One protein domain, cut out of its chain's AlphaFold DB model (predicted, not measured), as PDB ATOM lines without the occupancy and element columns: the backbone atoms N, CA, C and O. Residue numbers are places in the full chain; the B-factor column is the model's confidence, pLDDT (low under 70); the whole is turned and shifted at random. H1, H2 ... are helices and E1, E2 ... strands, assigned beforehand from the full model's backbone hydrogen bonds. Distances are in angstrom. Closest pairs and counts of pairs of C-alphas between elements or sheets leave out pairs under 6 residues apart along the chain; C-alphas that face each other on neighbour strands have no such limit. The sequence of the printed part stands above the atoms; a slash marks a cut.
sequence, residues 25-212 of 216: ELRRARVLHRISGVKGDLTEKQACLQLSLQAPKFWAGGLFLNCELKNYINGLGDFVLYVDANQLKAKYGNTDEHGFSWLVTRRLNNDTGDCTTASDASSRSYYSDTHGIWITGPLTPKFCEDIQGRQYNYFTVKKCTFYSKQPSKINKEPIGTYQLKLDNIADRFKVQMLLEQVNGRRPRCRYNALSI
ATOM      1  N   GLU A  25     -32.972  40.201   9.695       83.25
ATOM      2  CA  GLU A  25     -33.618  39.918   8.413       83.25
ATOM      3  C   GLU A  25     -32.625  39.112   7.570       83.25
ATOM      4  O   GLU A  25     -31.681  39.652   6.988       83.25
ATOM      5  N   LEU A  26     -32.798  37.792   7.564       88.19
ATOM      6  CA  LEU A  26     -31.904  36.871   6.876       88.19
ATOM      7  C   LEU A  26     -32.150  36.890   5.369       88.19
ATOM      8  O   LEU A  26     -33.194  36.452   4.884       88.19
ATOM      9  N   ARG A  27     -31.141  37.322   4.611       93.44
ATOM     10  CA  ARG A  27     -31.136  37.228   3.147       93.44
ATOM     11  C   ARG A  27     -30.056  36.276   2.663       93.44
ATOM     12  O   ARG A  27     -28.955  36.231   3.207       93.44
ATOM     13  N   ARG A  28     -30.377  35.526   1.607       93.75
ATOM     14  CA  ARG A  28     -29.448  34.591   0.964       93.75
ATOM     15  C   ARG A  28     -28.735  35.254  -0.209       93.75
ATOM     16  O   ARG A  28     -29.362  35.923  -1.032       93.75
ATOM     17  N   ALA A  29     -27.430  35.029  -0.290       94.06
ATOM     18  CA  ALA A  29     -26.613  35.371  -1.444       94.06
ATOM     19  C   ALA A  29     -25.951  34.107  -1.989       94.06
ATOM     20  O   ALA A  29     -25.292  33.376  -1.249       94.06
ATOM     21  N   ARG A  30     -26.083  33.863  -3.293       93.19
ATOM     22  CA  ARG A  30     -25.221  32.921  -4.000       93.19
ATOM     23  C   ARG A  30     -23.884  33.595  -4.262       93.19
ATOM     24  O   ARG A  30     -23.855  34.731  -4.732       93.19
ATOM     25  N   VAL A  31     -22.788  32.922  -3.946       93.62
ATOM     26  CA  VAL A  31     -21.457  33.522  -3.983       93.62
ATOM     27  C   VAL A  31     -20.491  32.592  -4.688       93.62
ATOM     28  O   VAL A  31     -20.260  31.484  -4.229       93.62
ATOM     29  N   LEU A  32     -19.876  33.080  -5.758       93.06
ATOM     30  CA  LEU A  32     -18.701  32.445  -6.338       93.06
ATOM     31  C   LEU A  32     -17.473  33.110  -5.748       93.06
ATOM     32  O   LEU A  32     -17.354  34.333  -5.815       93.06
ATOM     33  N   HIS A  33     -16.572  32.322  -5.175       92.12
ATOM     34  CA  HIS A  33     -15.361  32.838  -4.553       92.12
ATOM     35  C   HIS A  33     -14.137  32.018  -4.949       92.12
ATOM     36  O   HIS A  33     -14.128  30.791  -4.824       92.12
ATOM     37  N   ARG A  34     -13.089  32.702  -5.413       90.00
ATOM     38  CA  ARG A  34     -11.803  32.090  -5.739       90.00
ATOM     39  C   ARG A  34     -10.981  31.905  -4.471       90.00
ATOM     40  O   ARG A  34     -10.539  32.879  -3.867       90.00
ATOM     41  N   ILE A  35     -10.730  30.648  -4.130       88.38
ATOM     42  CA  ILE A  35      -9.849  30.247  -3.036       88.38
ATOM     43  C   ILE A  35      -8.454  30.015  -3.617       88.38
ATOM     44  O   ILE A  35      -8.210  29.061  -4.356       88.38
ATOM     45  N   SER A  36      -7.528  30.917  -3.304       79.12
ATOM     46  CA  SER A  36      -6.140  30.822  -3.761       79.12
ATOM     47  C   SER A  36      -5.356  29.773  -2.970       79.12
ATOM     48  O   SER A  36      -5.535  29.623  -1.765       79.12
ATOM     49  N   GLY A  37      -4.429  29.081  -3.639       73.25
ATOM     50  CA  GLY A  37      -3.436  28.227  -2.974       73.25
ATOM     51  C   GLY A  37      -3.906  26.822  -2.585       73.25
ATOM     52  O   GLY A  37      -3.131  26.083  -1.984       73.25
ATOM     53  N   VAL A  38      -5.121  26.416  -2.963       75.75
ATOM     54  CA  VAL A  38      -5.648  25.072  -2.690       75.75
ATOM     55  C   VAL A  38      -5.695  24.253  -3.981       75.75
ATOM     56  O   VAL A  38      -6.357  24.636  -4.941       75.75
ATOM     57  N   LYS A  39      -4.979  23.121  -4.011       65.75
ATOM     58  CA  LYS A  39      -4.860  22.241  -5.192       65.75
ATOM     59  C   LYS A  39      -5.744  20.984  -5.151       65.75
ATOM     60  O   LYS A  39      -5.745  20.241  -6.123       65.75
ATOM     61  N   GLY A  40      -6.469  20.741  -4.057       74.81
ATOM     62  CA  GLY A  40      -7.345  19.576  -3.887       74.81
ATOM     63  C   GLY A  40      -8.766  19.964  -3.492       74.81
ATOM     64  O   GLY A  40      -9.049  21.147  -3.284       74.81
ATOM     65  N   ASP A  41      -9.637  18.964  -3.379       80.75
ATOM     66  CA  ASP A  41     -11.012  19.157  -2.923       80.75
ATOM     67  C   ASP A  41     -11.047  19.685  -1.487       80.75
ATOM     68  O   ASP A  41     -10.215  19.338  -0.643       80.75
ATOM     69  N   LEU A  42     -12.026  20.542  -1.208       85.12
ATOM     70  CA  LEU A  42     -12.293  21.056   0.127       85.12
ATOM     71  C   LEU A  42     -13.603  20.477   0.637       85.12
ATOM     72  O   LEU A  42     -14.619  20.497  -0.057       85.12
ATOM     73  N   THR A  43     -13.602  20.042   1.893       90.31
ATOM     74  CA  THR A  43     -14.864  19.842   2.612       90.31
ATOM     75  C   THR A  43     -15.579  21.183   2.781       90.31
ATOM     76  O   THR A  43     -14.934  22.235   2.844       90.31
ATOM     77  N   GLU A  44     -16.904  21.161   2.936       92.69
ATOM     78  CA  GLU A  44     -17.692  22.372   3.207       92.69
ATOM     79  C   GLU A  44     -17.120  23.179   4.382       92.69
ATOM     80  O   GLU A  44     -16.883  24.381   4.257       92.69
ATOM     81  N   LYS A  45     -16.797  22.504   5.493       93.62
ATOM     82  CA  LYS A  45     -16.225  23.143   6.684       93.62
ATOM     83  C   LYS A  45     -14.912  23.868   6.379       93.62
ATOM     84  O   LYS A  45     -14.705  24.981   6.855       93.62
ATOM     85  N   GLN A  46     -14.028  23.258   5.590       92.69
ATOM     86  CA  GLN A  46     -12.767  23.890   5.193       92.69
ATOM     87  C   GLN A  46     -13.009  25.075   4.256       92.69
ATOM     88  O   GLN A  46     -12.417  26.132   4.459       92.69
ATOM     89  N   ALA A  47     -13.891  24.934   3.267       92.94
ATOM     90  CA  ALA A  47     -14.185  25.994   2.309       92.94
ATOM     91  C   ALA A  47     -14.824  27.220   2.982       92.94
ATOM     92  O   ALA A  47     -14.390  28.349   2.753       92.94
ATOM     93  N   CYS A  48     -15.791  27.008   3.876       94.38
ATOM     94  CA  CYS A  48     -16.418  28.086   4.637       94.38
ATOM     95  C   CYS A  48     -15.459  28.734   5.645       94.38
ATOM     96  O   CYS A  48     -15.526  29.945   5.852       94.38
ATOM     97  N   LEU A  49     -14.519  27.973   6.221       93.44
ATOM     98  CA  LEU A  49     -13.443  28.544   7.033       93.44
ATOM     99  C   LEU A  49     -12.517  29.445   6.200       93.44
ATOM    100  O   LEU A  49     -12.179  30.539   6.636       93.44
ATOM    101  N   GLN A  50     -12.131  29.033   4.991       91.38
ATOM    102  CA  GLN A  50     -11.320  29.883   4.106       91.38
ATOM    103  C   GLN A  50     -12.054  31.181   3.746       91.38
ATOM    104  O   GLN A  50     -11.484  32.268   3.834       91.38
ATOM    105  N   LEU A  51     -13.346  31.084   3.421       91.44
ATOM    106  CA  LEU A  51     -14.174  32.251   3.124       91.44
ATOM    107  C   LEU A  51     -14.322  33.186   4.338       91.44
ATOM    108  O   LEU A  51     -14.373  34.408   4.174       91.44
ATOM    109  N   SER A  52     -14.360  32.640   5.559       93.50
ATOM    110  CA  SER A  52     -14.446  33.454   6.773       93.50
ATOM    111  C   SER A  52     -13.155  34.204   7.089       93.50
ATOM    112  O   SER A  52     -13.193  35.389   7.444       93.50
ATOM    113  N   LEU A  53     -12.010  33.562   6.853       91.94
ATOM    114  CA  LEU A  53     -10.680  34.155   7.005       91.94
ATOM    115  C   LEU A  53     -10.410  35.299   6.019       91.94
ATOM    116  O   LEU A  53      -9.606  36.178   6.326       91.94
ATOM    117  N   GLN A  54     -11.102  35.344   4.878       89.25
ATOM    118  CA  GLN A  54     -10.976  36.444   3.916       89.25
ATOM    119  C   GLN A  54     -11.521  37.777   4.464       89.25
ATOM    120  O   GLN A  54     -11.010  38.851   4.142       89.25
ATOM    121  N   ALA A  55     -12.567  37.728   5.293       91.94
ATOM    122  CA  ALA A  55     -13.330  38.900   5.725       91.94
ATOM    123  C   ALA A  55     -13.644  38.896   7.237       91.94
ATOM    124  O   ALA A  55     -14.789  39.157   7.627       91.94
ATOM    125  N   PRO A  56     -12.658  38.643   8.119       93.62
ATOM    126  CA  PRO A  56     -12.896  38.212   9.499       93.62
ATOM    127  C   PRO A  56     -13.712  39.224  10.308       93.62
ATOM    128  O   PRO A  56     -14.571  38.840  11.096       93.62
ATOM    129  N   LYS A  57     -13.524  40.527  10.057       94.50
ATOM    130  CA  LYS A  57     -14.272  41.598  10.731       94.50
ATOM    131  C   LYS A  57     -15.785  41.530  10.486       94.50
ATOM    132  O   LYS A  57     -16.560  41.907  11.359       94.50
ATOM    133  N   PHE A  58     -16.216  41.069   9.311       95.06
ATOM    134  CA  PHE A  58     -17.636  40.985   8.957       95.06
ATOM    135  C   PHE A  58     -18.292  39.716   9.488       95.06
ATOM    136  O   PHE A  58     -19.452  39.764   9.888       95.06
ATOM    137  N   TRP A  59     -17.537  38.620   9.558       95.50
ATOM    138  CA  TRP A  59     -17.967  37.391  10.221       95.50
ATOM    139  C   TRP A  59     -18.084  37.593  11.732       95.50
ATOM    140  O   TRP A  59     -19.152  37.398  12.297       95.50
ATOM    141  N   ALA A  60     -17.036  38.115  12.378       94.56
ATOM    142  CA  ALA A  60     -17.058  38.421  13.810       94.56
ATOM    143  C   ALA A  60     -18.099  39.496  14.176       94.56
ATOM    144  O   ALA A  60     -18.675  39.466  15.259       94.56
ATOM    145  N   GLY A  61     -18.369  40.441  13.267       93.75
ATOM    146  CA  GLY A  61     -19.420  41.449  13.433       93.75
ATOM    147  C   GLY A  61     -20.848  40.913  13.265       93.75
ATOM    148  O   GLY A  61     -21.803  41.642  13.546       93.75
ATOM    149  N   GLY A  62     -21.007  39.661  12.824       93.75
ATOM    150  CA  GLY A  62     -22.298  39.023  12.576       93.75
ATOM    151  C   GLY A  62     -23.011  39.530  11.323       93.75
ATOM    152  O   GLY A  62     -24.227  39.443  11.251       93.75
ATOM    153  N   LEU A  63     -22.302  40.126  10.356       95.62
ATOM    154  CA  LEU A  63     -22.901  40.449   9.054       95.62
ATOM    155  C   LEU A  63     -23.126  39.168   8.241       95.62
ATOM    156  O   LEU A  63     -24.160  39.009   7.597       95.62
ATOM    157  N   PHE A  64     -22.137  38.278   8.260       96.25
ATOM    158  CA  PHE A  64     -22.217  36.952   7.662       96.25
ATOM    159  C   PHE A  64     -22.430  35.936   8.775       96.25
ATOM    160  O   PHE A  64     -21.634  35.877   9.710       96.25
ATOM    161  N   LEU A  65     -23.521  35.183   8.681       94.25
ATOM    162  CA  LEU A  65     -24.003  34.333   9.769       94.25
ATOM    163  C   LEU A  65     -23.734  32.855   9.502       94.25
ATOM    164  O   LEU A  65     -23.392  32.116  10.417       94.25
ATOM    165  N   ASN A  66     -23.862  32.428   8.245       94.81
ATOM    166  CA  ASN A  66     -23.604  31.048   7.858       94.81
ATOM    167  C   ASN A  66     -23.160  30.941   6.390       94.81
ATOM    168  O   ASN A  66     -23.394  31.850   5.585       94.81
ATOM    169  N   CYS A  67     -22.520  29.822   6.061       95.31
ATOM    170  CA  CYS A  67     -21.999  29.472   4.750       95.31
ATOM    171  C   CYS A  67     -22.267  27.995   4.455       95.31
ATOM    172  O   CYS A  67     -22.032  27.143   5.305       95.31
ATOM    173  N   GLU A  68     -22.710  27.707   3.235       96.00
ATOM    174  CA  GLU A  68     -22.864  26.350   2.706       96.00
ATOM    175  C   GLU A  68     -22.100  26.238   1.390       96.00
ATOM    176  O   GLU A  68     -22.247  27.101   0.517       96.00
ATOM    177  N   LEU A  69     -21.325  25.171   1.213       94.75
ATOM    178  CA  LEU A  69     -20.622  24.885  -0.033       94.75
ATOM    179  C   LEU A  69     -21.507  23.978  -0.882       94.75
ATOM    180  O   LEU A  69     -21.818  22.856  -0.501       94.75
ATOM    181  N   LYS A  70     -21.891  24.436  -2.070       92.81
ATOM    182  CA  LYS A  70     -22.667  23.605  -3.002       92.81
ATOM    183  C   LYS A  70     -21.795  22.911  -4.027       92.81
ATOM    184  O   LYS A  70     -22.131  21.822  -4.469       92.81
ATOM    185  N   ASN A  71     -20.720  23.569  -4.443       90.50
ATOM    186  CA  ASN A  71     -19.796  23.014  -5.413       90.50
ATOM    187  C   ASN A  71     -18.415  23.648  -5.249       90.50
ATOM    188  O   ASN A  71     -18.312  24.801  -4.825       90.50
ATOM    189  N   TYR A  72     -17.368  22.919  -5.610       89.56
ATOM    190  CA  TYR A  72     -16.001  23.421  -5.640       89.56
ATOM    191  C   TYR A  72     -15.288  22.852  -6.861       89.56
ATOM    192  O   TYR A  72     -15.086  21.648  -6.962       89.56
ATOM    193  N   ILE A  73     -14.933  23.721  -7.807       85.19
ATOM    194  CA  ILE A  73     -14.307  23.317  -9.068       85.19
ATOM    195  C   ILE A  73     -13.179  24.293  -9.388       85.19
ATOM    196  O   ILE A  73     -13.391  25.503  -9.425       85.19
ATOM    197  N   ASN A  74     -11.979  23.771  -9.661       82.88
ATOM    198  CA  ASN A  74     -10.823  24.544 -10.140       82.88
ATOM    199  C   ASN A  74     -10.492  25.782  -9.282       82.88
ATOM    200  O   ASN A  74     -10.215  26.867  -9.803       82.88
ATOM    201  N   GLY A  75     -10.543  25.637  -7.954       87.31
ATOM    202  CA  GLY A  75     -10.270  26.736  -7.022       87.31
ATOM    203  C   GLY A  75     -11.411  27.742  -6.872       87.31
ATOM    204  O   GLY A  75     -11.226  28.765  -6.215       87.31
ATOM    205  N   LEU A  76     -12.580  27.489  -7.470       89.25
ATOM    206  CA  LEU A  76     -13.776  28.308  -7.312       89.25
ATOM    207  C   LEU A  76     -14.819  27.566  -6.479       89.25
ATOM    208  O   LEU A  76     -15.337  26.531  -6.897       89.25
ATOM    209  N   GLY A  77     -15.130  28.109  -5.305       91.88
ATOM    210  CA  GLY A  77     -16.231  27.631  -4.477       91.88
ATOM    211  C   GLY A  77     -17.526  28.355  -4.819       91.88
ATOM    212  O   GLY A  77     -17.535  29.577  -4.978       91.88
ATOM    213  N   ASP A  78     -18.610  27.592  -4.919       92.50
ATOM    214  CA  ASP A  78     -19.967  28.087  -5.118       92.50
ATOM    215  C   ASP A  78     -20.784  27.932  -3.833       92.50
ATOM    216  O   ASP A  78     -21.259  26.849  -3.470       92.50
ATOM    217  N   PHE A  79     -20.953  29.047  -3.138       94.19
ATOM    218  CA  PHE A  79     -21.487  29.127  -1.792       94.19
ATOM    219  C   PHE A  79     -22.919  29.646  -1.760       94.19
ATOM    220  O   PHE A  79     -23.364  30.386  -2.642       94.19
ATOM    221  N   VAL A  80     -23.652  29.272  -0.719       95.19
ATOM    222  CA  VAL A  80     -24.818  30.024  -0.244       95.19
ATOM    223  C   VAL A  80     -24.413  30.695   1.059       95.19
ATOM    224  O   VAL A  80     -23.970  30.027   1.988       95.19
ATOM    225  N   LEU A  81     -24.551  32.015   1.116       95.50
ATOM    226  CA  LEU A  81     -24.295  32.807   2.311       95.50
ATOM    227  C   LEU A  81     -25.581  33.352   2.903       95.50
ATOM    228  O   LEU A  81     -26.451  33.836   2.179       95.50
ATOM    229  N   TYR A  82     -25.629  33.353   4.229       95.12
ATOM    230  CA  TYR A  82     -26.687  33.969   5.015       95.12
ATOM    231  C   TYR A  82     -26.183  35.302   5.558       95.12
ATOM    232  O   TYR A  82     -25.196  35.357   6.297       95.12
ATOM    233  N   VAL A  83     -26.845  36.376   5.141       95.88
ATOM    234  CA  VAL A  83     -26.443  37.757   5.400       95.88
ATOM    235  C   VAL A  83     -27.504  38.429   6.259       95.88
ATOM    236  O   VAL A  83     -28.692  38.367   5.933       95.88
ATOM    237  N   ASP A  84     -27.075  39.110   7.317       95.31
ATOM    238  CA  ASP A  84     -27.936  40.002   8.092       95.31
ATOM    239  C   ASP A  84     -28.214  41.282   7.285       95.31
ATOM    240  O   ASP A  84     -27.396  42.210   7.211       95.31
ATOM    241  N   ALA A  85     -29.381  41.332   6.644       92.19
ATOM    242  CA  ALA A  85     -29.788  42.462   5.823       92.19
ATOM    243  C   ALA A  85     -30.116  43.708   6.653       92.19
ATOM    244  O   ALA A  85     -29.957  44.822   6.146       92.19
ATOM    245  N   ASN A  86     -30.487  43.555   7.929       93.06
ATOM    246  CA  ASN A  86     -30.766  44.689   8.809       93.06
ATOM    247  C   ASN A  86     -29.501  45.503   9.077       93.06
ATOM    248  O   ASN A  86     -29.553  46.734   9.047       93.06
ATOM    249  N   GLN A  87     -28.343  44.855   9.231       93.81
ATOM    250  CA  GLN A  87     -27.064  45.565   9.356       93.81
ATOM    251  C   GLN A  87     -26.703  46.363   8.097       93.81
ATOM    252  O   GLN A  87     -26.227  47.500   8.196       93.81
ATOM    253  N   LEU A  88     -26.940  45.803   6.906       92.81
ATOM    254  CA  LEU A  88     -26.713  46.529   5.653       92.81
ATOM    255  C   LEU A  88     -27.686  47.703   5.517       92.81
ATOM    256  O   LEU A  88     -27.255  48.821   5.237       92.81
ATOM    257  N   LYS A  89     -28.972  47.478   5.784       92.19
ATOM    258  CA  LYS A  89     -30.021  48.499   5.709       92.19
ATOM    259  C   LYS A  89     -29.804  49.640   6.697       92.19
ATOM    260  O   LYS A  89     -29.940  50.800   6.318       92.19
ATOM    261  N   ALA A  90     -29.403  49.340   7.929       91.81
ATOM    262  CA  ALA A  90     -29.090  50.353   8.935       91.81
ATOM    263  C   ALA A  90     -27.960  51.287   8.474       91.81
ATOM    264  O   ALA A  90     -27.993  52.486   8.746       91.81
ATOM    265  N   LYS A  91     -26.975  50.755   7.741       91.31
ATOM    266  CA  LYS A  91     -25.806  51.522   7.299       91.31
ATOM    267  C   LYS A  91     -25.983  52.212   5.944       91.31
ATOM    268  O   LYS A  91     -25.480  53.317   5.763       91.31
ATOM    269  N   TYR A  92     -26.666  51.572   4.998       91.88
ATOM    270  CA  TYR A  92     -26.737  52.007   3.595       91.88
ATOM    271  C   TYR A  92     -28.152  52.386   3.140       91.88
ATOM    272  O   TYR A  92     -28.322  52.901   2.036       91.88
ATOM    273  N   GLY A  93     -29.163  52.188   3.988       90.25
ATOM    274  CA  GLY A  93     -30.570  52.288   3.614       90.25
ATOM    275  C   GLY A  93     -31.051  51.071   2.823       90.25
ATOM    276  O   GLY A  93     -30.342  50.080   2.669       90.25
ATOM    277  N   ASN A  94     -32.281  51.151   2.315       89.31
ATOM    278  CA  ASN A  94     -32.825  50.116   1.440       89.31
ATOM    279  C   ASN A  94     -32.071  50.121   0.107       89.31
ATOM    280  O   ASN A  94     -32.019  51.154  -0.558       89.31
ATOM    281  N   THR A  95     -31.530  48.973  -0.285       90.56
ATOM    282  CA  THR A  95     -30.928  48.743  -1.602       90.56
ATOM    283  C   THR A  95     -31.737  47.696  -2.349       90.56
ATOM    284  O   THR A  95     -32.305  46.800  -1.722       90.56
ATOM    285  N   ASP A  96     -31.747  47.773  -3.677       92.19
ATOM    286  CA  ASP A  96     -32.266  46.678  -4.494       92.19
ATOM    287  C   ASP A  96     -31.330  45.450  -4.437       92.19
ATOM    288  O   ASP A  96     -30.313  45.431  -3.731       92.19
ATOM    289  N   GLU A  97     -31.681  44.408  -5.187       92.69
ATOM    290  CA  GLU A  97     -30.904  43.171  -5.283       92.69
ATOM    291  C   GLU A  97     -29.478  43.402  -5.805       92.69
ATOM    292  O   GLU A  97     -28.534  42.786  -5.315       92.69
ATOM    293  N   HIS A  98     -29.292  44.326  -6.751       94.12
ATOM    294  CA  HIS A  98     -27.986  44.628  -7.335       94.12
ATOM    295  C   HIS A  98     -27.082  45.362  -6.343       94.12
ATOM    296  O   HIS A  98     -25.906  45.012  -6.193       94.12
ATOM    297  N   GLY A  99     -27.631  46.346  -5.629       94.69
ATOM    298  CA  GLY A  99     -26.953  47.046  -4.546       94.69
ATOM    299  C   GLY A  99     -26.600  46.106  -3.392       94.69
ATOM    300  O   GLY A  99     -25.466  46.139  -2.905       94.69
ATOM    301  N   PHE A 100     -27.515  45.213  -3.006       95.00
ATOM    302  CA  PHE A 100     -27.256  44.182  -1.997       95.00
ATOM    303  C   PHE A 100     -26.111  43.258  -2.427       95.00
ATOM    304  O   PHE A 100     -25.141  43.100  -1.684       95.00
ATOM    305  N   SER A 101     -26.166  42.701  -3.642       95.12
ATOM    306  CA  SER A 101     -25.105  41.837  -4.166       95.12
ATOM    307  C   SER A 101     -23.754  42.546  -4.205       95.12
ATOM    308  O   SER A 101     -22.756  41.987  -3.759       95.12
ATOM    309  N   TRP A 102     -23.717  43.798  -4.669       95.44
ATOM    310  CA  TRP A 102     -22.493  44.599  -4.692       95.44
ATOM    311  C   TRP A 102     -21.917  44.830  -3.289       95.44
ATOM    312  O   TRP A 102     -20.707  44.691  -3.086       95.44
ATOM    313  N   LEU A 103     -22.763  45.131  -2.297       95.06
ATOM    314  CA  LEU A 103     -22.333  45.254  -0.904       95.06
ATOM    315  C   LEU A 103     -21.754  43.936  -0.390       95.06
ATOM    316  O   LEU A 103     -20.647  43.948   0.141       95.06
ATOM    317  N   VAL A 104     -22.449  42.811  -0.576       95.19
ATOM    318  CA  VAL A 104     -21.971  41.484  -0.148       95.19
ATOM    319  C   VAL A 104     -20.605  41.181  -0.757       95.19
ATOM    320  O   VAL A 104     -19.673  40.862  -0.018       95.19
ATOM    321  N   THR A 105     -20.442  41.386  -2.066       94.50
ATOM    322  CA  THR A 105     -19.157  41.211  -2.756       94.50
ATOM    323  C   THR A 105     -18.057  42.048  -2.115       94.50
ATOM    324  O   THR A 105     -16.992  41.528  -1.787       94.50
ATOM    325  N   ARG A 106     -18.285  43.342  -1.876       93.38
ATOM    326  CA  ARG A 106     -17.249  44.200  -1.281       93.38
ATOM    327  C   ARG A 106     -16.875  43.784   0.135       93.38
ATOM    328  O   ARG A 106     -15.692  43.794   0.470       93.38
ATOM    329  N   ARG A 107     -17.853  43.381   0.947       93.69
ATOM    330  CA  ARG A 107     -17.628  42.935   2.330       93.69
ATOM    331  C   ARG A 107     -16.869  41.608   2.364       93.69
ATOM    332  O   ARG A 107     -15.918  41.497   3.129       93.69
ATOM    333  N   LEU A 108     -17.197  40.658   1.489       93.25
ATOM    334  CA  LEU A 108     -16.456  39.395   1.369       93.25
ATOM    335  C   LEU A 108     -15.019  39.580   0.898       93.25
ATOM    336  O   LEU A 108     -14.151  38.834   1.320       93.25
ATOM    337  N   ASN A 109     -14.737  40.608   0.099       91.19
ATOM    338  CA  ASN A 109     -13.362  40.968  -0.258       91.19
ATOM    339  C   ASN A 109     -12.730  41.982   0.725       91.19
ATOM    340  O   ASN A 109     -11.788  42.702   0.384       91.19
ATOM    341  N   ASN A 110     -13.267  42.080   1.946       89.38
ATOM    342  CA  ASN A 110     -12.774  42.920   3.042       89.38
ATOM    343  C   ASN A 110     -12.656  44.432   2.727       89.38
ATOM    344  O   ASN A 110     -11.924  45.157   3.396       89.38
ATOM    345  N   ASP A 111     -13.386  44.936   1.727       84.62
ATOM    346  CA  ASP A 111     -13.338  46.298   1.153       84.62
ATOM    347  C   ASP A 111     -12.025  46.756   0.520       84.62
ATOM    348  O   ASP A 111     -12.028  47.765  -0.193       84.62
ATOM    349  N   THR A 112     -10.917  46.073   0.789       75.31
ATOM    350  CA  THR A 112      -9.567  46.483   0.383       75.31
ATOM    351  C   THR A 112      -8.824  45.417  -0.408       75.31
ATOM    352  O   THR A 112      -7.831  45.758  -1.041       75.31
ATOM    353  N   GLY A 113      -9.290  44.166  -0.388       73.00
ATOM    354  CA  GLY A 113      -8.631  43.047  -1.054       73.00
ATOM    355  C   GLY A 113      -8.819  43.020  -2.571       73.00
ATOM    356  O   GLY A 113      -9.535  43.850  -3.153       73.00
ATOM    357  N   ASP A 114      -8.169  42.030  -3.180       80.06
ATOM    358  CA  ASP A 114      -8.350  41.649  -4.580       80.06
ATOM    359  C   ASP A 114      -9.762  41.119  -4.827       80.06
ATOM    360  O   ASP A 114     -10.397  40.549  -3.939       80.06
ATOM    361  N   CYS A 115     -10.256  41.296  -6.054       85.00
ATOM    362  CA  CYS A 115     -11.586  40.832  -6.433       85.00
ATOM    363  C   CYS A 115     -11.579  39.354  -6.782       85.00
ATOM    364  O   CYS A 115     -11.325  38.979  -7.924       85.00
ATOM    365  N   THR A 116     -11.881  38.532  -5.781       88.06
ATOM    366  CA  THR A 116     -12.007  37.078  -5.914       88.06
ATOM    367  C   THR A 116     -13.451  36.606  -5.828       88.06
ATOM    368  O   THR A 116     -13.692  35.406  -5.862       88.06
ATOM    369  N   THR A 117     -14.422  37.519  -5.734       90.38
ATOM    370  CA  THR A 117     -15.819  37.175  -5.442       90.38
ATOM    371  C   THR A 117     -16.794  37.795  -6.435       90.38
ATOM    372  O   THR A 117     -16.714  38.998  -6.678       90.38
ATOM    373  N   ALA A 118     -17.770  37.011  -6.886       92.31
ATOM    374  CA  ALA A 118     -19.030  37.476  -7.458       92.31
ATOM    375  C   ALA A 118     -20.174  37.066  -6.532       92.31
ATOM    376  O   ALA A 118     -20.175  35.967  -5.969       92.31
ATOM    377  N   SER A 119     -21.155  37.941  -6.351       92.50
ATOM    378  CA  SER A 119     -22.309  37.664  -5.497       92.50
ATOM    379  C   SER A 119     -23.611  37.962  -6.215       92.50
ATOM    380  O   SER A 119     -23.711  38.882  -7.024       92.50
ATOM    381  N   ASP A 120     -24.622  37.181  -5.879       91.50
ATOM    382  CA  ASP A 120     -25.921  37.205  -6.515       91.50
ATOM    383  C   ASP A 120     -27.015  37.021  -5.457       91.50
ATOM    384  O   ASP A 120     -27.002  36.054  -4.697       91.50
ATOM    385  N   ALA A 121     -27.941  37.968  -5.364       89.38
ATOM    386  CA  ALA A 121     -29.022  37.912  -4.395       89.38
ATOM    387  C   ALA A 121     -30.047  36.852  -4.815       89.38
ATOM    388  O   ALA A 121     -30.575  36.888  -5.924       89.38
ATOM    389  N   SER A 122     -30.365  35.911  -3.923       81.75
ATOM    390  CA  SER A 122     -31.252  34.787  -4.266       81.75
ATOM    391  C   SER A 122     -32.711  35.194  -4.515       81.75
ATOM    392  O   SER A 122     -33.490  34.377  -4.991       81.75
ATOM    393  N   SER A 123     -33.091  36.426  -4.173       79.38
ATOM    394  CA  SER A 123     -34.443  36.980  -4.312       79.38
ATOM    395  C   SER A 123     -34.707  37.685  -5.646       79.38
ATOM    396  O   SER A 123     -35.831  38.128  -5.876       79.38
ATOM    397  N   ARG A 124     -33.711  37.824  -6.531       80.06
ATOM    398  CA  ARG A 124     -33.907  38.553  -7.790       80.06
ATOM    399  C   ARG A 124     -34.746  37.780  -8.805       80.06
ATOM    400  O   ARG A 124     -34.734  36.553  -8.845       80.06
ATOM    401  N   SER A 125     -35.391  38.520  -9.702       79.38
ATOM    402  CA  SER A 125     -36.001  37.953 -10.902       79.38
ATOM    403  C   SER A 125     -34.936  37.519 -11.912       79.38
ATOM    404  O   SER A 125     -33.895  38.166 -12.070       79.38
ATOM    405  N   TYR A 126     -35.228  36.435 -12.623       78.19
ATOM    406  CA  TYR A 126     -34.370  35.873 -13.660       78.19
ATOM    407  C   TYR A 126     -35.038  36.002 -15.024       78.19
ATOM    408  O   TYR A 126     -36.261  35.917 -15.130       78.19
ATOM    409  N   TYR A 127     -34.231  36.201 -16.066       82.56
ATOM    410  CA  TYR A 127     -34.715  36.309 -17.445       82.56
ATOM    411  C   TYR A 127     -34.099  35.215 -18.308       82.56
ATOM    412  O   TYR A 127     -33.007  34.741 -18.027       82.56
ATOM    413  N   SER A 128     -34.760  34.855 -19.403       83.62
ATOM    414  CA  SER A 128     -34.302  33.797 -20.310       83.62
ATOM    415  C   SER A 128     -33.086  34.170 -21.174       83.62
ATOM    416  O   SER A 128     -32.592  33.319 -21.913       83.62
ATOM    417  N   ASP A 129     -32.572  35.407 -21.099       87.38
ATOM    418  CA  ASP A 129     -31.392  35.821 -21.868       87.38
ATOM    419  C   ASP A 129     -30.106  35.228 -21.272       87.38
ATOM    420  O   ASP A 129     -29.482  35.784 -20.364       87.38
ATOM    421  N   THR A 130     -29.694  34.088 -21.821       90.62
ATOM    422  CA  THR A 130     -28.484  33.354 -21.430       90.62
ATOM    423  C   THR A 130     -27.183  34.075 -21.776       90.62
ATOM    424  O   THR A 130     -26.131  33.665 -21.295       90.62
ATOM    425  N   HIS A 131     -27.228  35.139 -22.582       93.50
ATOM    426  CA  HIS A 131     -26.063  35.942 -22.972       93.50
ATOM    427  C   HIS A 131     -25.981  37.254 -22.182       93.50
ATOM    428  O   HIS A 131     -25.058  38.050 -22.371       93.50
ATOM    429  N   GLY A 132     -26.962  37.511 -21.320       94.06
ATOM    430  CA  GLY A 132     -27.046  38.723 -20.533       94.06
ATOM    431  C   GLY A 132     -26.283  38.624 -19.218       94.06
ATOM    432  O   GLY A 132     -26.365  37.616 -18.514       94.06
ATOM    433  N   ILE A 133     -25.626  39.715 -18.821       94.50
ATOM    434  CA  ILE A 133     -25.128  39.902 -17.451       94.50
ATOM    435  C   ILE A 133     -25.527  41.270 -16.899       94.50
ATOM    436  O   ILE A 133     -25.615  42.257 -17.631       94.50
ATOM    437  N   TRP A 134     -25.710  41.335 -15.589       95.06
ATOM    438  CA  TRP A 134     -25.750  42.576 -14.832       95.06
ATOM    439  C   TRP A 134     -24.374  42.839 -14.240       95.06
ATOM    440  O   TRP A 134     -23.790  41.950 -13.621       95.06
ATOM    441  N   ILE A 135     -23.876  44.065 -14.374       95.62
ATOM    442  CA  ILE A 135     -22.674  44.527 -13.681       95.62
ATOM    443  C   ILE A 135     -22.993  45.778 -12.874       95.62
ATOM    444  O   ILE A 135     -23.610  46.715 -13.369       95.62
ATOM    445  N   THR A 136     -22.610  45.776 -11.602       95.94
ATOM    446  CA  THR A 136     -22.880  46.869 -10.662       95.94
ATOM    447  C   THR A 136     -21.572  47.403 -10.113       95.94
ATOM    448  O   THR A 136     -20.717  46.623  -9.697       95.94
ATOM    449  N   GLY A 137     -21.403  48.722 -10.109       95.12
ATOM    450  CA  GLY A 137     -20.190  49.388  -9.642       95.12
ATOM    451  C   GLY A 137     -20.265  50.906  -9.805       95.12
ATOM    452  O   GLY A 137     -21.366  51.442  -9.917       95.12
ATOM    453  N   PRO A 138     -19.128  51.623  -9.788       93.94
ATOM    454  CA  PRO A 138     -19.094  53.072  -9.958       93.94
ATOM    455  C   PRO A 138     -19.897  53.534 -11.177       93.94
ATOM    456  O   PRO A 138     -19.655  53.085 -12.297       93.94
ATOM    457  N   LEU A 139     -20.832  54.452 -10.950       93.88
ATOM    458  CA  LEU A 139     -21.601  55.086 -12.008       93.88
ATOM    459  C   LEU A 139     -20.696  56.083 -12.730       93.88
ATOM    460  O   LEU A 139     -20.418  57.170 -12.223       93.88
ATOM    461  N   THR A 140     -20.240  55.706 -13.919       89.94
ATOM    462  CA  THR A 140     -19.464  56.580 -14.801       89.94
ATOM    463  C   THR A 140     -20.145  56.678 -16.168       89.94
ATOM    464  O   THR A 140     -20.629  55.655 -16.667       89.94
ATOM    465  N   PRO A 141     -20.198  57.872 -16.793       83.56
ATOM    466  CA  PRO A 141     -20.779  58.030 -18.128       83.56
ATOM    467  C   PRO A 141     -20.083  57.170 -19.191       83.56
ATOM    468  O   PRO A 141     -20.736  56.653 -20.088       83.56
ATOM    469  N   LYS A 142     -18.770  56.958 -19.041       91.38
ATOM    470  CA  LYS A 142     -17.934  56.236 -20.007       91.38
ATOM    471  C   LYS A 142     -17.921  54.720 -19.833       91.38
ATOM    472  O   LYS A 142     -17.381  54.031 -20.685       91.38
ATOM    473  N   PHE A 143     -18.533  54.169 -18.778       93.00
ATOM    474  CA  PHE A 143     -18.451  52.728 -18.506       93.00
ATOM    475  C   PHE A 143     -18.860  51.873 -19.716       93.00
ATOM    476  O   PHE A 143     -18.147  50.942 -20.079       93.00
ATOM    477  N   CYS A 144     -19.993  52.200 -20.350       95.38
ATOM    478  CA  CYS A 144     -20.456  51.456 -21.518       95.38
ATOM    479  C   CYS A 144     -19.587  51.684 -22.757       95.38
ATOM    480  O   CYS A 144     -19.362  50.737 -23.505       95.38
ATOM    481  N   GLU A 145     -19.079  52.902 -22.952       94.50
ATOM    482  CA  GLU A 145     -18.164  53.238 -24.050       94.50
ATOM    483  C   GLU A 145     -16.851  52.448 -23.932       94.50
ATOM    484  O   GLU A 145     -16.369  51.903 -24.919       94.50
ATOM    485  N   ASP A 146     -16.327  52.308 -22.712       92.69
ATOM    486  CA  ASP A 146     -15.055  51.635 -22.429       92.69
ATOM    487  C   ASP A 146     -15.129  50.105 -22.564       92.69
ATOM    488  O   ASP A 146     -14.106  49.434 -22.752       92.69
ATOM    489  N   ILE A 147     -16.320  49.523 -22.384       93.62
ATOM    490  CA  ILE A 147     -16.498  48.068 -22.346       93.62
ATOM    491  C   ILE A 147     -17.143  47.502 -23.607       93.62
ATOM    492  O   ILE A 147     -16.909  46.339 -23.929       93.62
ATOM    493  N   GLN A 148     -17.950  48.280 -24.327       95.50
ATOM    494  CA  GLN A 148     -18.606  47.799 -25.535       95.50
ATOM    495  C   GLN A 148     -17.580  47.505 -26.636       95.50
ATOM    496  O   GLN A 148     -16.640  48.256 -26.861       95.50
ATOM    497  N   GLY A 149     -17.745  46.371 -27.315       94.69
ATOM    498  CA  GLY A 149     -16.802  45.868 -28.315       94.69
ATOM    499  C   GLY A 149     -15.531  45.256 -27.725       94.69
ATOM    500  O   GLY A 149     -14.772  44.626 -28.459       94.69
ATOM    501  N   ARG A 150     -15.297  45.379 -26.413       94.25
ATOM    502  CA  ARG A 150     -14.104  44.831 -25.774       94.25
ATOM    503  C   ARG A 150     -14.155  43.309 -25.721       94.25
ATOM    504  O   ARG A 150     -15.172  42.717 -25.344       94.25
ATOM    505  N   GLN A 151     -13.020  42.706 -26.052       94.50
ATOM    506  CA  GLN A 151     -12.786  41.278 -25.928       94.50
ATOM    507  C   GLN A 151     -12.162  40.955 -24.565       94.50
ATOM    508  O   GLN A 151     -11.223  41.606 -24.106       94.50
ATOM    509  N   TYR A 152     -12.710  39.926 -23.941       91.62
ATOM    510  CA  TYR A 152     -12.270  39.286 -22.716       91.62
ATOM    511  C   TYR A 152     -12.086  37.797 -22.992       91.62
ATOM    512  O   TYR A 152     -12.553  37.270 -24.006       91.62
ATOM    513  N   ASN A 153     -11.470  37.081 -22.056       89.00
ATOM    514  CA  ASN A 153     -11.464  35.627 -22.132       89.00
ATOM    515  C   ASN A 153     -12.915  35.126 -22.191       89.00
ATOM    516  O   ASN A 153     -13.716  35.463 -21.318       89.00
ATOM    517  N   TYR A 154     -13.216  34.336 -23.226       87.75
ATOM    518  CA  TYR A 154     -14.523  33.746 -23.544       87.75
ATOM    519  C   TYR A 154     -15.613  34.695 -24.056       87.75
ATOM    520  O   TYR A 154     -16.664  34.200 -24.466       87.75
ATOM    521  N   PHE A 155     -15.392  36.014 -24.077       92.25
ATOM    522  CA  PHE A 155     -16.465  36.970 -24.353       92.25
ATOM    523  C   PHE A 155     -16.041  38.173 -25.171       92.25
ATOM    524  O   PHE A 155     -15.004  38.779 -24.929       92.25
ATOM    525  N   THR A 156     -16.946  38.617 -26.026       95.50
ATOM    526  CA  THR A 156     -16.994  39.979 -26.546       95.50
ATOM    527  C   THR A 156     -18.260  40.644 -26.038       95.50
ATOM    528  O   THR A 156     -19.360  40.105 -26.177       95.50
ATOM    529  N   VAL A 157     -18.138  41.849 -25.486       96.44
ATOM    530  CA  VAL A 157     -19.312  42.623 -25.066       96.44
ATOM    531  C   VAL A 157     -19.956  43.255 -26.297       96.44
ATOM    532  O   VAL A 157     -19.432  44.208 -26.867       96.44
ATOM    533  N   LYS A 158     -21.101  42.726 -26.730       97.50
ATOM    534  CA  LYS A 158     -21.817  43.181 -27.933       97.50
ATOM    535  C   LYS A 158     -22.674  44.415 -27.686       97.50
ATOM    536  O   LYS A 158     -22.853  45.218 -28.594       97.50
ATOM    537  N   LYS A 159     -23.200  44.573 -26.473       97.19
ATOM    538  CA  LYS A 159     -24.007  45.735 -26.085       97.19
ATOM    539  C   LYS A 159     -23.806  46.043 -24.610       97.19
ATOM    540  O   LYS A 159     -23.740  45.113 -23.809       97.19
ATOM    541  N   CYS A 160     -23.763  47.323 -24.261       97.19
ATOM    542  CA  CYS A 160     -23.857  47.792 -22.884       97.19
ATOM    543  C   CYS A 160     -24.964  48.837 -22.769       97.19
ATOM    544  O   CYS A 160     -25.045  49.751 -23.585       97.19
ATOM    545  N   THR A 161     -25.815  48.716 -21.754       95.88
ATOM    546  CA  THR A 161     -26.846  49.711 -21.450       95.88
ATOM    547  C   THR A 161     -26.873  50.013 -19.965       95.88
ATOM    548  O   THR A 161     -26.860  49.105 -19.136       95.88
ATOM    549  N   PHE A 162     -26.957  51.295 -19.616       96.12
ATOM    550  CA  PHE A 162     -27.293  51.694 -18.255       96.12
ATOM    551  C   PHE A 162     -28.690  51.180 -17.892       96.12
ATOM    552  O   PHE A 162     -29.601  51.235 -18.718       96.12
ATOM    553  N   TYR A 163     -28.841  50.677 -16.672       94.56
ATOM    554  CA  TYR A 163     -30.093  50.096 -16.199       94.56
ATOM    555  C   TYR A 163     -30.681  50.872 -15.037       94.56
ATOM    556  O   TYR A 163     -31.800  51.369 -15.130       94.56
ATOM    557  N   SER A 164     -29.926  51.014 -13.950       94.31
ATOM    558  CA  SER A 164     -30.420  51.700 -12.763       94.31
ATOM    559  C   SER A 164     -29.300  52.370 -11.982       94.31
ATOM    560  O   SER A 164     -28.127  51.995 -12.048       94.31
ATOM    561  N   LYS A 165     -29.674  53.402 -11.224       94.50
ATOM    562  CA  LYS A 165     -28.803  54.068 -10.259       94.50
ATOM    563  C   LYS A 165     -29.139  53.553  -8.867       94.50
ATOM    564  O   LYS A 165     -30.308  53.502  -8.498       94.50
ATOM    565  N   GLN A 166     -28.111  53.242  -8.086       93.00
ATOM    566  CA  GLN A 166     -28.267  52.828  -6.697       93.00
ATOM    567  C   GLN A 166     -28.427  54.040  -5.762       93.00
ATOM    568  O   GLN A 166     -27.948  55.138  -6.079       93.00
ATOM    569  N   PRO A 167     -29.066  53.868  -4.589       86.88
ATOM    570  CA  PRO A 167     -29.204  54.930  -3.597       86.88
ATOM    571  C   PRO A 167     -27.857  55.550  -3.211       86.88
ATOM    572  O   PRO A 167     -26.870  54.849  -2.997       86.88
ATOM    573  N   SER A 168     -27.819  56.875  -3.050       82.62
ATOM    574  CA  SER A 168     -26.583  57.628  -2.768       82.62
ATOM    575  C   SER A 168     -25.885  57.226  -1.466       82.62
ATOM    576  O   SER A 168     -24.685  57.426  -1.329       82.62
ATOM    577  N   LYS A 169     -26.612  56.635  -0.513       83.38
ATOM    578  CA  LYS A 169     -26.070  56.193   0.780       83.38
ATOM    579  C   LYS A 169     -25.205  54.930   0.689       83.38
ATOM    580  O   LYS A 169     -24.478  54.641   1.635       83.38
ATOM    581  N   ILE A 170     -25.251  54.186  -0.420       85.94
ATOM    582  CA  ILE A 170     -24.559  52.892  -0.540       85.94
ATOM    583  C   ILE A 170     -23.029  53.025  -0.560       85.94
ATOM    584  O   ILE A 170     -22.306  52.115  -0.148       85.94
ATOM    585  N   ASN A 171     -22.521  54.161  -1.038       83.31
ATOM    586  CA  ASN A 171     -21.100  54.458  -1.138       83.31
ATOM    587  C   ASN A 171     -20.889  55.965  -1.327       83.31
ATOM    588  O   ASN A 171     -21.787  56.663  -1.780       83.31
ATOM    589  N   LYS A 172     -19.682  56.465  -1.034       84.56
ATOM    590  CA  LYS A 172     -19.348  57.879  -1.287       84.56
ATOM    591  C   LYS A 172     -19.401  58.232  -2.779       84.56
ATOM    592  O   LYS A 172     -19.821  59.323  -3.136       84.56
ATOM    593  N   GLU A 173     -18.968  57.307  -3.636       87.50
ATOM    594  CA  GLU A 173     -19.101  57.427  -5.092       87.50
ATOM    595  C   GLU A 173     -20.467  56.879  -5.534       87.50
ATOM    596  O   GLU A 173     -20.839  55.796  -5.069       87.50
ATOM    597  N   PRO A 174     -21.191  57.556  -6.449       92.19
ATOM    598  CA  PRO A 174     -22.425  57.031  -7.026       92.19
ATOM    599  C   PRO A 174     -22.216  55.640  -7.634       92.19
ATOM    600  O   PRO A 174     -21.233  55.411  -8.336       92.19
ATOM    601  N   ILE A 175     -23.150  54.724  -7.378       95.44
ATOM    602  CA  ILE A 175     -23.129  53.353  -7.900       95.44
ATOM    603  C   ILE A 175     -24.271  53.185  -8.905       95.44
ATOM    604  O   ILE A 175     -25.360  53.731  -8.722       95.44
ATOM    605  N   GLY A 176     -24.011  52.448  -9.978       95.81
ATOM    606  CA  GLY A 176     -24.974  52.124 -11.019       95.81
ATOM    607  C   GLY A 176     -24.879  50.666 -11.437       95.81
ATOM    608  O   GLY A 176     -23.852  50.010 -11.243       95.81
ATOM    609  N   THR A 177     -25.970  50.182 -12.010       96.25
ATOM    610  CA  THR A 177     -26.090  48.859 -12.608       96.25
ATOM    611  C   THR A 177     -26.228  49.012 -14.118       96.25
ATOM    612  O   THR A 177     -26.954  49.878 -14.611       96.25
ATOM    613  N   TYR A 178     -25.518  48.162 -14.847       96.50
ATOM    614  CA  TYR A 178     -25.474  48.125 -16.300       96.50
ATOM    615  C   TYR A 178     -25.813  46.718 -16.783       96.50
ATOM    616  O   TYR A 178     -25.364  45.731 -16.194       96.50
ATOM    617  N   GLN A 179     -26.576  46.630 -17.867       95.56
ATOM    618  CA  GLN A 179     -26.796  45.391 -18.600       95.56
ATOM    619  C   GLN A 179     -25.715  45.249 -19.658       95.56
ATOM    620  O   GLN A 179     -25.541  46.157 -20.473       95.56
ATOM    621  N   LEU A 180     -25.038  44.107 -19.700       95.69
ATOM    622  CA  LEU A 180     -24.200  43.735 -20.834       95.69
ATOM    623  C   LEU A 180     -24.847  42.574 -21.580       95.69
ATOM    624  O   LEU A 180     -25.380  41.651 -20.964       95.69
ATOM    625  N   LYS A 181     -24.761  42.610 -22.907       96.19
ATOM    626  CA  LYS A 181     -25.039  41.466 -23.773       96.19
ATOM    627  C   LYS A 181     -23.730  40.947 -24.336       96.19
ATOM    628  O   LYS A 181     -22.977  41.712 -24.944       96.19
ATOM    629  N   LEU A 182     -23.469  39.670 -24.119       95.88
ATOM    630  CA  LEU A 182     -22.270  38.978 -24.568       95.88
ATOM    631  C   LEU A 182     -22.549  38.228 -25.878       95.88
ATOM    632  O   LEU A 182     -23.696  38.065 -26.292       95.88
ATOM    633  N   ASP A 183     -21.491  37.803 -26.552       95.38
ATOM    634  CA  ASP A 183     -21.557  36.950 -27.744       95.38
ATOM    635  C   ASP A 183     -21.690  35.459 -27.443       95.38
ATOM    636  O   ASP A 183     -22.154  34.714 -28.296       95.38
ATOM    637  N   ASN A 184     -21.327  35.050 -26.229       92.88
ATOM    638  CA  ASN A 184     -21.437  33.684 -25.737       92.88
ATOM    639  C   ASN A 184     -22.311  33.610 -24.478       92.88
ATOM    640  O   ASN A 184     -22.543  34.611 -23.796       92.88
ATOM    641  N   ILE A 185     -22.746  32.393 -24.142       92.25
ATOM    642  CA  ILE A 185     -23.526  32.114 -22.931       92.25
ATOM    643  C   ILE A 185     -22.743  32.528 -21.680       92.25
ATOM    644  O   ILE A 185     -21.610  32.092 -21.449       92.25
ATOM    645  N   ALA A 186     -23.396  33.332 -20.850       90.62
ATOM    646  CA  ALA A 186     -22.895  33.881 -19.606       90.62
ATOM    647  C   ALA A 186     -23.185  32.949 -18.421       90.62
ATOM    648  O   ALA A 186     -23.991  33.278 -17.548       90.62
ATOM    649  N   ASP A 187     -22.550  31.776 -18.386       87.94
ATOM    650  CA  ASP A 187     -22.625  30.909 -17.206       87.94
ATOM    651  C   ASP A 187     -21.909  31.510 -15.993       87.94
ATOM    652  O   ASP A 187     -21.041  32.377 -16.104       87.94
ATOM    653  N   ARG A 188     -22.299  31.049 -14.807       84.94
ATOM    654  CA  ARG A 188     -21.821  31.565 -13.521       84.94
ATOM    655  C   ARG A 188     -20.290  31.574 -13.399       84.94
ATOM    656  O   ARG A 188     -19.728  32.596 -13.003       84.94
ATOM    657  N   PHE A 189     -19.612  30.495 -13.793       85.38
ATOM    658  CA  PHE A 189     -18.148  30.402 -13.737       85.38
ATOM    659  C   PHE A 189     -17.490  31.411 -14.672       85.38
ATOM    660  O   PHE A 189     -16.574  32.144 -14.292       85.38
ATOM    661  N   LYS A 190     -17.998  31.500 -15.895       88.94
ATOM    662  CA  LYS A 190     -17.537  32.468 -16.880       88.94
ATOM    663  C   LYS A 190     -17.769  33.922 -16.452       88.94
ATOM    664  O   LYS A 190     -16.898  34.763 -16.673       88.94
ATOM    665  N   VAL A 191     -18.897  34.227 -15.805       89.62
ATOM    666  CA  VAL A 191     -19.177  35.565 -15.252       89.62
ATOM    667  C   VAL A 191     -18.143  35.948 -14.197       89.62
ATOM    668  O   VAL A 191     -17.649  37.074 -14.227       89.62
ATOM    669  N   GLN A 192     -17.756  35.021 -13.319       89.12
ATOM    670  CA  GLN A 192     -16.676  35.258 -12.359       89.12
ATOM    671  C   GLN A 192     -15.350  35.594 -13.064       89.12
ATOM    672  O   GLN A 192     -14.670  36.547 -12.685       89.12
ATOM    673  N   MET A 193     -14.990  34.869 -14.125       87.44
ATOM    674  CA  MET A 193     -13.760  35.148 -14.883       87.44
ATOM    675  C   MET A 193     -13.797  36.500 -15.605       87.44
ATOM    676  O   MET A 193     -12.779  37.190 -15.705       87.44
ATOM    677  N   LEU A 194     -14.958  36.899 -16.125       89.69
ATOM    678  CA  LEU A 194     -15.150  38.234 -16.686       89.69
ATOM    679  C   LEU A 194     -15.002  39.303 -15.597       89.69
ATOM    680  O   LEU A 194     -14.311  40.300 -15.805       89.69
ATOM    681  N   LEU A 195     -15.588  39.082 -14.419       91.25
ATOM    682  CA  LEU A 195     -15.513  40.012 -13.296       91.25
ATOM    683  C   LEU A 195     -14.073  40.254 -12.828       91.25
ATOM    684  O   LEU A 195     -13.696  41.398 -12.552       91.25
ATOM    685  N   GLU A 196     -13.262  39.199 -12.773       88.69
ATOM    686  CA  GLU A 196     -11.834  39.276 -12.448       88.69
ATOM    687  C   GLU A 196     -11.073  40.157 -13.452       88.69
ATOM    688  O   GLU A 196     -10.255  40.993 -13.056       88.69
ATOM    689  N   GLN A 197     -11.388  40.040 -14.748       89.81
ATOM    690  CA  GLN A 197     -10.784  40.860 -15.805       89.81
ATOM    691  C   GLN A 197     -11.257  42.318 -15.760       89.81
ATOM    692  O   GLN A 197     -10.437  43.225 -15.906       89.81
ATOM    693  N   VAL A 198     -12.548  42.563 -15.514       89.88
ATOM    694  CA  VAL A 198     -13.108  43.923 -15.406       89.88
ATOM    695  C   VAL A 198     -12.537  44.663 -14.196       89.88
ATOM    696  O   VAL A 198     -12.204  45.846 -14.289       89.88
ATOM    697  N   ASN A 199     -12.372  43.980 -13.061       89.94
ATOM    698  CA  ASN A 199     -11.723  44.570 -11.891       89.94
ATOM    699  C   ASN A 199     -10.198  44.697 -12.061       89.94
ATOM    700  O   ASN A 199      -9.585  45.511 -11.373       89.94
ATOM    701  N   GLY A 200      -9.580  43.944 -12.979       80.50
ATOM    702  CA  GLY A 200      -8.196  44.140 -13.419       80.50
ATOM    703  C   GLY A 200      -7.155  44.037 -12.301       80.50
ATOM    704  O   GLY A 200      -6.207  44.819 -12.294       80.50
ATOM    705  N   ARG A 201      -7.371  43.143 -11.323       70.69
ATOM    706  CA  ARG A 201      -6.571  43.024 -10.079       70.69
ATOM    707  C   ARG A 201      -6.425  44.336  -9.293       70.69
ATOM    708  O   ARG A 201      -5.502  44.496  -8.503       70.69
ATOM    709  N   ARG A 202      -7.314  45.307  -9.518       72.00
ATOM    710  CA  ARG A 202      -7.331  46.544  -8.739       72.00
ATOM    711  C   ARG A 202      -7.936  46.256  -7.365       72.00
ATOM    712  O   ARG A 202      -8.904  45.491  -7.276       72.00
ATOM    713  N   PRO A 203      -7.430  46.904  -6.306       74.44
ATOM    714  CA  PRO A 203      -7.958  46.702  -4.967       74.44
ATOM    715  C   PRO A 203      -9.408  47.193  -4.870       74.44
ATOM    716  O   PRO A 203      -9.861  48.036  -5.656       74.44
ATOM    717  N   ARG A 204     -10.110  46.740  -3.826       80.69
ATOM    718  CA  ARG A 204     -11.446  47.206  -3.388       80.69
ATOM    719  C   ARG A 204     -12.656  46.672  -4.148       80.69
ATOM    720  O   ARG A 204     -13.770  47.063  -3.787       80.69
ATOM    721  N   CYS A 205     -12.464  45.798  -5.138       86.94
ATOM    722  CA  CYS A 205     -13.552  45.075  -5.818       86.94
ATOM    723  C   CYS A 205     -14.661  46.015  -6.292       86.94
ATOM    724  O   CYS A 205     -15.774  46.020  -5.766       86.94
ATOM    725  N   ARG A 206     -14.310  46.905  -7.223       91.00
ATOM    726  CA  ARG A 206     -15.186  48.015  -7.616       91.00
ATOM    727  C   ARG A 206     -16.473  47.525  -8.265       91.00
ATOM    728  O   ARG A 206     -17.510  48.155  -8.067       91.00
ATOM    729  N   TYR A 207     -16.400  46.425  -9.002       93.81
ATOM    730  CA  TYR A 207     -17.536  45.847  -9.697       93.81
ATOM    731  C   TYR A 207     -17.930  44.503  -9.095       93.81
ATOM    732  O   TYR A 207     -17.067  43.744  -8.652       93.81
ATOM    733  N   ASN A 208     -19.226  44.211  -9.149       95.31
ATOM    734  CA  ASN A 208     -19.810  42.881  -9.002       95.31
ATOM    735  C   ASN A 208     -20.576  42.536 -10.287       95.31
ATOM    736  O   ASN A 208     -21.181  43.434 -10.876       95.31
ATOM    737  N   ALA A 209     -20.590  41.269 -10.697       93.75
ATOM    738  CA  ALA A 209     -21.336  40.810 -11.865       93.75
ATOM    739  C   ALA A 209     -22.138  39.541 -11.576       93.75
ATOM    740  O   ALA A 209     -21.731  38.697 -10.781       93.75
ATOM    741  N   LEU A 210     -23.273  39.407 -12.255       91.12
ATOM    742  CA  LEU A 210     -24.186  38.274 -12.138       91.12
ATOM    743  C   LEU A 210     -24.879  38.018 -13.480       91.12
ATOM    744  O   LEU A 210     -25.273  38.953 -14.172       91.12
ATOM    745  N   SER A 211     -25.016  36.748 -13.863       90.19
ATOM    746  CA  SER A 211     -25.723  36.377 -15.096       90.19
ATOM    747  C   SER A 211     -27.197  36.722 -15.005       90.19
ATOM    748  O   SER A 211     -27.784  36.538 -13.948       90.19
ATOM    749  N   ILE A 212     -27.830  37.188 -16.075       88.50
ATOM    750  CA  ILE A 212     -29.259  37.533 -16.051       88.50
ATOM    751  C   ILE A 212     -30.136  36.273 -15.921       88.50
ATOM    752  O   ILE A 212     -31.215  36.342 -15.325       88.50
TER     753      ILE A 212
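This is residues 25 to 212 of the 216 residues of an uncharacterized protein of Opisthorchis felineus (UniProt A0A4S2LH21). Two strongly twisted sheets of four strands stand edge to edge as two lobes, with edge strands E4 and E8 next to each other in the middle; helices H4 and H6, on different sides of this seam, each pack on both sheets. H1 covers the first sheet on the same face as H4, H5 packs on the second sheet on the face opposite H4, and H2 and H3 only graze the first sheet. The printed part has 188 residues, with six named helices and eight named strands in the order E1 H1 H2 E2 E3 H3 H4 E4 E5 H5 E6 E7 H6 E8. Both sheets, E2 E3 E1 E4 and E6 E7 E5 E8, are antiparallel, and the class is mixed, helices and strands. The whole is compact, with a radius of gyration of the C-alphas of 15.6 A and spans of 41 by 39 by 31 A.

The first sheet runs E2, residues 64 to 73, E3, 76 to 84, E1, 26 to 34, and E4, 117 to 121. Within hydrogen-bond range are N 68 and O 80 in the hairpin E2 and E3, 2.9 A, N 31 and O 79 between E1 and E3, 2.9 A, and N 30 and O 120 between E1 and E4, 2.8 A. H1, residues 44 to 54, is on this sheet at a height of 7.6 A; its closest C-alphas to E2 are Glu 44 and Leu 69, 5.0 A. H4, residues 97 to 108, is on the same face, height 7.7 A; its closest C-alphas to E4 are Ser 101 and Ser 119, 5.2 A. H2, residues 56 to 60, and H3, 85 to 92, only graze the sheet. The second sheet runs E6, residues 155 to 165, E7, 175 to 182, E5, 132 to 138, and E8, 208 to 211. Within hydrogen-bond range are N 161 and O 179 in the hairpin E6 and E7, 2.9 A, N 178 and O 135 between E7 and E5, 2.8 A, and N 134 and O 210 between E5 and E8, 2.8 A. The closest C-alphas of E4 and E8 are Ala 118 and Asn 208, 5.7 A. H4 is also on this sheet; H5, residues 143 to 147, is on the opposite face, over E7. The sheet curls round H6, residues 188 to 199, whose closest C-alphas to E8 are Leu 195 and Ala 209, 6.0 A; H6 is also on the first sheet. Each sheet is part of three layers, with helices on both its faces: H1 and H4 are on one face of the sheet E2 E3 E1 E4 and H6 on the other, and H6 is on one face of the sheet E6 E7 E5 E8 and H4 on the other. Four split strand-helix-strand units, two same-way strands with another between them in the sheet, have right-handed crossovers: E1, H1 H2, E2; E3, H3 H4, E4; E5, H5, E6; E7, H6, E8. In the six helices every O i to N i+4 pair is within hydrogen-bond range.

E1 begins at C-alpha 26, (-31.904, 36.871, 6.876), and E8 ends at C-alpha 211, (-25.723, 36.377, -15.096). E6 is 25.4 A long and bends by 72 degrees at residue 158; H6 is 16.5 A long and H4 16.3 A.

The C-alphas farthest apart, Thr 43 and Pro 141, are 43.9 A apart. The printed part has no cut and no long link; mean pLDDT of the printed part is 90.4, with residue 39 under 70.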